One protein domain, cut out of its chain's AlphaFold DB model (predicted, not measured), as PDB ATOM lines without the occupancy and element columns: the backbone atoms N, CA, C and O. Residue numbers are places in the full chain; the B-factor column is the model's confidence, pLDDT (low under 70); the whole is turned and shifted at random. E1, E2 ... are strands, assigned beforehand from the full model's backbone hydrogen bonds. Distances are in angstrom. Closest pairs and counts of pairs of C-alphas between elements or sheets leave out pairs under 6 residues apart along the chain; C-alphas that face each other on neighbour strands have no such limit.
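AT A GLANCE: This is residues 5 to 65 of the 160 residues of an uncharacterized protein of Halorubrum sp. CBA1125 (UniProt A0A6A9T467). One strongly twisted sheet of four strands makes the body, and two loops, residues 23 to 32 and residues 42 to 57, reach out from its two ends. The strands follow one another across the sheet as a meander, each strand the antiparallel neighbour of the one before, in the order E1, E2, E3, E4. The printed part has 61 residues with four named strands and no named helix, and the class is all strand. It is flat, spanning 35 by 29 by 15 A, and only just loose, close to compact, with a radius of gyration of the C-alphas of 12.7 A.

IN THESE COORDINATES: E1, residues 5 to 12, starts with C-alpha 5 at (173.130, 173.252, 191.473) and is 20.8 A long. E2, residues 15 to 22, is 22.1 A long. E3, residues 33 to 41, measures 18.7 A and bends by 84 degrees at residue 36. E4, residues 58 to 64, is 15.1 A long and ends with C-alpha 64 at (156.184, 178.099, 183.103).

HOW THE PARTS SIT: E1 and E2 form a hairpin, antiparallel at 159 degrees, with N 7 and O 19 within hydrogen-bond range at 2.8 A. E2 and E3 form a hairpin at 134 degrees, with N 18 and O 37 within hydrogen-bond range at 2.9 A. E3 and E4 form a hairpin at 136 degrees, with N 40 and O 60 within hydrogen-bond range at 2.8 A. The edge strands E1 and E4 are apart.

THE WHOLE: The C-alphas farthest apart, those of Asp 13 and Ala 27, are 36.8 A from each other. The printed part has no cut. The link from E3 to E4, 16 residues, is long. Mean pLDDT of the printed part is 83.6, with residues 44 to 47, 55 and 65 under 70.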
ATOM      1  N   VAL A   5     173.494 172.157 190.566       90.75
ATOM      2  CA  VAL A   5     173.130 173.252 191.473       90.75
ATOM      3  C   VAL A   5     171.864 173.914 190.946       90.75
ATOM      4  O   VAL A   5     171.747 174.149 189.743       90.75
ATOM      5  N   VAL A   6     170.926 174.213 191.843       90.56
ATOM      6  CA  VAL A   6     169.693 174.940 191.524       90.56
ATOM      7  C   VAL A   6     169.703 176.279 192.246       90.56
ATOM      8  O   VAL A   6     169.956 176.354 193.447       90.56
ATOM      9  N   GLU A   7     169.396 177.327 191.499       90.44
ATOM     10  CA  GLU A   7     169.224 178.689 191.970       90.44
ATOM     11  C   GLU A   7     167.759 179.101 191.780       90.44
ATOM     12  O   GLU A   7     167.100 178.689 190.826       90.44
ATOM     13  N   ILE A   8     167.260 179.944 192.686       89.56
ATOM     14  CA  ILE A   8     165.972 180.627 192.525       89.56
ATOM     15  C   ILE A   8     166.278 182.117 192.441       89.56
ATOM     16  O   ILE A   8     166.661 182.702 193.459       89.56
ATOM     17  N   VAL A   9     166.161 182.696 191.249       89.69
ATOM     18  CA  VAL A   9     166.513 184.095 190.942       89.69
ATOM     19  C   VAL A   9     165.261 184.972 190.827       89.69
ATOM     20  O   VAL A   9     164.150 184.446 190.772       89.69
ATOM     21  N   ASP A  10     165.435 186.298 190.833       83.56
ATOM     22  CA  ASP A  10     164.355 187.298 190.711       83.56
ATOM     23  C   ASP A  10     163.173 187.046 191.655       83.56
ATOM     24  O   ASP A  10     162.023 186.894 191.240       83.56
ATOM     25  N   ARG A  11     163.486 186.934 192.950       78.31
ATOM     26  CA  ARG A  11     162.516 186.569 193.984       78.31
ATOM     27  C   ARG A  11     161.591 187.735 194.322       78.31
ATOM     28  O   ARG A  11     162.070 188.775 194.765       78.31
ATOM     29  N   ASP A  12     160.288 187.497 194.234       76.81
ATOM     30  CA  ASP A  12     159.235 188.355 194.779       76.81
ATOM     31  C   ASP A  12     158.375 187.528 195.753       76.81
ATOM     32  O   ASP A  12     157.892 186.456 195.398       76.81
ATOM     33  N   ASP A  13     158.295 187.960 197.015       76.31
ATOM     34  CA  ASP A  13     157.646 187.256 198.148       76.31
ATOM     35  C   ASP A  13     157.962 185.742 198.290       76.31
ATOM     36  O   ASP A  13     157.167 184.948 198.788       76.31
ATOM     37  N   GLY A  14     159.162 185.316 197.881       78.31
ATOM     38  CA  GLY A  14     159.598 183.912 197.963       78.31
ATOM     39  C   GLY A  14     159.306 183.074 196.713       78.31
ATOM     40  O   GLY A  14     159.759 181.933 196.640       78.31
ATOM     41  N   THR A  15     158.649 183.639 195.703       86.44
ATOM     42  CA  THR A  15     158.506 183.039 194.372       86.44
ATOM     43  C   THR A  15     159.587 183.576 193.440       86.44
ATOM     44  O   THR A  15     159.798 184.782 193.364       86.44
ATOM     45  N   GLY A  16     160.277 182.708 192.700       89.81
ATOM     46  CA  GLY A  16     161.308 183.125 191.743       89.81
ATOM     47  C   GLY A  16     161.503 182.139 190.597       89.81
ATOM     48  O   GLY A  16     160.899 181.064 190.578       89.81
ATOM     49  N   GLN A  17     162.332 182.518 189.626       91.75
ATOM     50  CA  GLN A  17     162.642 181.684 188.463       91.75
ATOM     51  C   GLN A  17     163.665 180.606 188.811       91.75
ATOM     52  O   GLN A  17     164.634 180.876 189.523       91.75
ATOM     53  N   ILE A  18     163.471 179.401 188.282       92.06
ATOM     54  CA  ILE A  18     164.370 178.272 188.510       92.06
ATOM     55  C   ILE A  18     165.487 178.280 187.466       92.06
ATOM     56  O   ILE A  18     165.249 178.176 186.260       92.06
ATOM     57  N   VAL A  19     166.724 178.350 187.955       93.88
ATOM     58  CA  VAL A  19     167.942 178.322 187.142       93.88
ATOM     59  C   VAL A  19     168.800 177.138 187.570       93.88
ATOM     60  O   VAL A  19     169.040 176.933 188.757       93.88
ATOM     61  N   GLY A  20     169.247 176.329 186.612       93.00
ATOM     62  CA  GLY A  20     170.001 175.102 186.880       93.00
ATOM     63  C   GLY A  20     171.400 175.112 186.282       93.00
ATOM     64  O   GLY A  20     171.607 175.563 185.159       93.00
ATOM     65  N   THR A  21     172.358 174.542 187.007       94.25
ATOM     66  CA  THR A  21     173.694 174.220 186.493       94.25
ATOM     67  C   THR A  21     173.954 172.729 186.658       94.25
ATOM     68  O   THR A  21     173.910 172.212 187.771       94.25
ATOM     69  N   ILE A  22     174.237 172.023 185.565       93.12
ATOM     70  CA  ILE A  22     174.549 170.589 185.594       93.12
ATOM     71  C   ILE A  22     176.051 170.413 185.836       93.12
ATOM     72  O   ILE A  22     176.860 170.968 185.099       93.12
ATOM     73  N   LEU A  23     176.426 169.608 186.835       91.19
ATOM     74  CA  LEU A  23     177.832 169.388 187.212       91.19
ATOM     75  C   LEU A  23     178.431 168.083 186.665       91.19
ATOM     76  O   LEU A  23     179.637 167.884 186.750       91.19
ATOM     77  N   TRP A  24     177.600 167.192 186.116       90.06
ATOM     78  CA  TRP A  24     178.014 165.835 185.723       90.06
ATOM     79  C   TRP A  24     177.809 165.489 184.242       90.06
ATOM     80  O   TRP A  24     178.207 164.409 183.808       90.06
ATOM     81  N   ASN A  25     177.213 166.381 183.445       87.00
ATOM     82  CA  ASN A  25     177.037 166.165 182.007       87.00
ATOM     83  C   ASN A  25     178.172 166.838 181.220       87.00
ATOM     84  O   ASN A  25     178.117 168.037 180.946       87.00
ATOM     85  N   TYR A  26     179.185 166.050 180.850       86.62
ATOM     86  CA  TYR A  26     180.354 166.510 180.089       86.62
ATOM     87  C   TYR A  26     180.091 166.689 178.589       86.62
ATOM     88  O   TYR A  26     180.815 167.428 177.931       86.62
ATOM     89  N   ALA A  27     179.080 166.013 178.036       93.31
ATOM     90  CA  ALA A  27     178.755 166.127 176.616       93.31
ATOM     91  C   ALA A  27     178.007 167.434 176.319       93.31
ATOM     92  O   ALA A  27     178.255 168.078 175.304       93.31
ATOM     93  N   MET A  28     177.098 167.823 177.217       91.31
ATOM     94  CA  MET A  28     176.287 169.031 177.086       91.31
ATOM     95  C   MET A  28     176.103 169.691 178.453       91.31
ATOM     96  O   MET A  28     175.090 169.510 179.132       91.31
ATOM     97  N   SER A  29     177.115 170.439 178.883       88.69
ATOM     98  CA  SER A  29     177.060 171.169 180.146       88.69
ATOM     99  C   SER A  29     176.126 172.372 180.024       88.69
ATOM    100  O   SER A  29     176.367 173.283 179.234       88.69
ATOM    101  N   LEU A  30     175.063 172.375 180.823       93.88
ATOM    102  CA  LEU A  30     174.160 173.513 180.961       93.88
ATOM    103  C   LEU A  30     174.581 174.311 182.194       93.88
ATOM    104  O   LEU A  30     174.567 173.775 183.303       93.88
ATOM    105  N   ILE A  31     174.980 175.568 181.998       94.50
ATOM    106  CA  ILE A  31     175.440 176.474 183.056       94.50
ATOM    107  C   ILE A  31     174.450 177.624 183.159       94.50
ATOM    108  O   ILE A  31     174.189 178.284 182.155       94.50
ATOM    109  N   ARG A  32     173.918 177.856 184.366       95.44
ATOM    110  CA  ARG A  32     172.873 178.856 184.639       95.44
ATOM    111  C   ARG A  32     171.743 178.830 183.603       95.44
ATOM    112  O   ARG A  32     171.316 179.861 183.096       95.44
ATOM    113  N   TYR A  33     171.277 177.634 183.277       94.31
ATOM    114  CA  TYR A  33     170.203 177.447 182.321       94.31
ATOM    115  C   TYR A  33     168.863 177.853 182.935       94.31
ATOM    116  O   TYR A  33     168.436 177.284 183.945       94.31
ATOM    117  N   GLU A  34     168.216 178.833 182.314       92.44
ATOM    118  CA  GLU A  34     166.875 179.295 182.658       92.44
ATOM    119  C   GLU A  34     165.844 178.301 182.123       92.44
ATOM    120  O   GLU A  34     165.647 178.158 180.917       92.44
ATOM    121  N   MET A  35     165.174 177.589 183.029       88.62
ATOM    122  CA  MET A  35     164.195 176.566 182.636       88.62
ATOM    123  C   MET A  35     162.891 177.185 182.117       88.62
ATOM    124  O   MET A  35     162.123 176.528 181.410       88.62
ATOM    125  N   GLY A  36     162.657 178.456 182.454       87.62
ATOM    126  CA  GLY A  36     161.397 179.159 182.245       87.62
ATOM    127  C   GLY A  36     160.358 178.864 183.328       87.62
ATOM    128  O   GLY A  36     159.286 179.457 183.291       87.62
ATOM    129  N   ASP A  37     160.659 178.000 184.298       87.06
ATOM    130  CA  ASP A  37     159.764 177.642 185.400       87.06
ATOM    131  C   ASP A  37     159.900 178.595 186.594       87.06
ATOM    132  O   ASP A  37     160.979 179.131 186.869       87.06
ATOM    133  N   LYS A  38     158.808 178.766 187.347       88.06
ATOM    134  CA  LYS A  38     158.785 179.464 188.638       88.06
ATOM    135  C   LYS A  38     158.415 178.529 189.780       88.06
ATOM    136  O   LYS A  38     157.556 177.657 189.643       88.06
ATOM    137  N   ALA A  39     159.037 178.758 190.929       88.62
ATOM    138  CA  ALA A  39     158.725 178.055 192.163       88.62
ATOM    139  C   ALA A  39     158.719 179.000 193.361       88.62
ATOM    140  O   ALA A  39     159.521 179.934 193.447       88.62
ATOM    141  N   THR A  40     157.831 178.695 194.298       88.50
ATOM    142  CA  THR A  40     157.759 179.293 195.627       88.50
ATOM    143  C   THR A  40     158.566 178.427 196.588       88.50
ATOM    144  O   THR A  40     158.340 177.219 196.684       88.50
ATOM    145  N   ILE A  41     159.557 179.017 197.260       87.44
ATOM    146  CA  ILE A  41     160.400 178.309 198.234       87.44
ATOM    147  C   ILE A  41     159.795 178.372 199.635       87.44
ATOM    148  O   ILE A  41     159.211 179.384 200.017       87.44
ATOM    149  N   ASN A  42     159.998 177.317 200.428       82.75
ATOM    150  CA  ASN A  42     159.589 177.336 201.830       82.75
ATOM    151  C   ASN A  42     160.311 178.464 202.586       82.75
ATOM    152  O   ASN A  42     161.510 178.703 202.402       82.75
ATOM    153  N   LYS A  43     159.586 179.153 203.473       74.25
ATOM    154  CA  LYS A  43     160.158 180.195 204.334       74.25
ATOM    155  C   LYS A  43     160.983 179.544 205.456       74.25
ATOM    156  O   LYS A  43     160.443 178.831 206.297       74.25
ATOM    157  N   GLY A  44     162.285 179.843 205.502       68.44
ATOM    158  CA  GLY A  44     163.207 179.413 206.565       68.44
ATOM    159  C   GLY A  44     164.031 178.156 206.247       68.44
ATOM    160  O   GLY A  44     163.992 177.619 205.146       68.44
ATOM    161  N   SER A  45     164.820 177.698 207.225       62.12
ATOM    162  CA  SER A  45     165.603 176.455 207.136       62.12
ATOM    163  C   SER A  45     164.709 175.254 207.445       62.12
ATOM    164  O   SER A  45     164.800 174.658 208.519       62.12
ATOM    165  N   THR A  46     163.812 174.910 206.527       63.97
ATOM    166  CA  THR A  46     162.991 173.706 206.673       63.97
ATOM    167  C   THR A  46     163.860 172.486 206.388       63.97
ATOM    168  O   THR A  46     164.142 172.155 205.237       63.97
ATOM    169  N   THR A  47     164.314 171.813 207.443       67.62
ATOM    170  CA  THR A  47     164.911 170.484 207.319       67.62
ATOM    171  C   THR A  47     163.821 169.512 206.889       67.62
ATOM    172  O   THR A  47     162.817 169.370 207.580       67.62
ATOM    173  N   CYS A  48     164.002 168.859 205.743       70.44
ATOM    174  CA  CYS A  48     163.089 167.815 205.292       70.44
ATOM    175  C   CYS A  48     163.117 166.640 206.279       70.44
ATOM    176  O   CYS A  48     164.199 166.125 206.568       70.44
ATOM    177  N   ASP A  49     161.951 166.140 206.691       76.50
ATOM    178  CA  ASP A  49     161.826 164.932 207.531       76.50
ATOM    179  C   ASP A  49     162.453 163.685 206.881       76.50
ATOM    180  O   ASP A  49     162.748 162.690 207.536       76.50
ATOM    181  N   CYS A  50     162.722 163.753 205.577       78.25
ATOM    182  CA  CYS A  50     163.479 162.757 204.831       78.25
ATOM    183  C   CYS A  50     164.988 162.722 205.154       78.25
ATOM    184  O   CYS A  50     165.709 161.903 204.584       78.25
ATOM    185  N   GLY A  51     165.491 163.628 206.001       77.19
ATOM    186  CA  GLY A  51     166.897 163.698 206.414       77.19
ATOM    187  C   GLY A  51     167.849 164.294 205.372       77.19
ATOM    188  O   GLY A  51     169.064 164.279 205.567       77.19
ATOM    189  N   ARG A  52     167.335 164.826 204.253       76.56
ATOM    190  CA  ARG A  52     168.157 165.498 203.233       76.56
ATOM    191  C   ARG A  52     168.480 166.928 203.664       76.56
ATOM    192  O   ARG A  52     167.573 167.735 203.840       76.56
ATOM    193  N   GLY A  53     169.768 167.254 203.751       74.69
ATOM    194  CA  GLY A  53     170.277 168.592 204.081       74.69
ATOM    195  C   GLY A  53     170.430 169.528 202.878       74.69
ATOM    196  O   GLY A  53     171.384 170.297 202.834       74.69
ATOM    197  N   LEU A  54     169.556 169.421 201.872       76.50
ATOM    198  CA  LEU A  54     169.634 170.292 200.696       76.50
ATOM    199  C   LEU A  54     169.239 171.731 201.082       76.50
ATOM    200  O   LEU A  54     168.299 171.908 201.856       76.50
ATOM    201  N   PRO A  55     169.915 172.760 200.537       69.00
ATOM    202  CA  PRO A  55     169.760 174.148 200.982       69.00
ATOM    203  C   PRO A  55     168.414 174.783 200.602       69.00
ATOM    204  O   PRO A  55     168.069 175.840 201.125       69.00
ATOM    205  N   LEU A  56     167.666 174.175 199.676       72.94
ATOM    206  CA  LEU A  56     166.418 174.708 199.139       72.94
ATOM    207  C   LEU A  56     165.343 173.624 199.128       72.94
ATOM    208  O   LEU A  56     165.549 172.533 198.593       72.94
ATOM    209  N   THR A  57     164.176 173.950 199.676       79.31
ATOM    210  CA  THR A  57     162.961 173.143 199.554       79.31
ATOM    211  C   THR A  57     161.875 173.984 198.885       79.31
ATOM    212  O   THR A  57     161.696 175.161 199.201       79.31
ATOM    213  N   VAL A  58     161.187 173.386 197.914       85.38
ATOM    214  CA  VAL A  58     160.125 174.035 197.135       85.38
ATOM    215  C   VAL A  58     158.781 173.725 197.787       85.38
ATOM    216  O   VAL A  58     158.498 172.563 198.076       85.38
ATOM    217  N   GLU A  59     157.976 174.758 198.021       85.06
ATOM    218  CA  GLU A  59     156.598 174.644 198.507       85.06
ATOM    219  C   GLU A  59     155.650 174.316 197.348       85.06
ATOM    220  O   GLU A  59     154.879 173.358 197.409       85.06
ATOM    221  N   GLN A  60     155.746 175.089 196.263       84.94
ATOM    222  CA  GLN A  60     154.867 174.980 195.104       84.94
ATOM    223  C   GLN A  60     155.606 175.364 193.818       84.94
ATOM    224  O   GLN A  60     156.391 176.311 193.795       84.94
ATOM    225  N   PHE A  61     155.329 174.644 192.731       85.25
ATOM    226  CA  PHE A  61     155.694 175.063 191.379       85.25
ATOM    227  C   PHE A  61     154.537 175.865 190.780       85.25
ATOM    228  O   PHE A  61     153.410 175.377 190.739       85.25
ATOM    229  N   GLU A  62     154.816 177.077 190.303       77.19
ATOM    230  CA  GLU A  62     153.816 177.963 189.683       77.19
ATOM    231  C   GLU A  62     153.626 177.668 188.185       77.19
ATOM    232  O   GLU A  62     152.668 178.128 187.565       77.19
ATOM    233  N   GLY A  63     154.530 176.873 187.603       73.50
ATOM    234  CA  GLY A  63     154.553 176.524 186.184       73.50
ATOM    235  C   GLY A  63     155.517 177.390 185.373       73.50
ATOM    236  O   GLY A  63     156.379 178.078 185.928       73.50
ATOM    237  N   ARG A  64     155.370 177.333 184.047       76.19
ATOM    238  CA  ARG A  64     156.184 178.099 183.103       76.19
ATOM    239  C   ARG A  64     155.756 179.563 183.040       76.19
ATOM    240  O   ARG A  64     154.574 179.884 183.075       76.19
ATOM    241  N   THR A  65     156.732 180.452 182.928       66.62
ATOM    242  CA  THR A  65     156.561 181.912 182.888       66.62
ATOM    243  C   THR A  65     155.806 182.421 181.664       66.62
ATOM    244  O   THR A  65     155.162 183.466 181.753       66.62
TER     245      THR A  65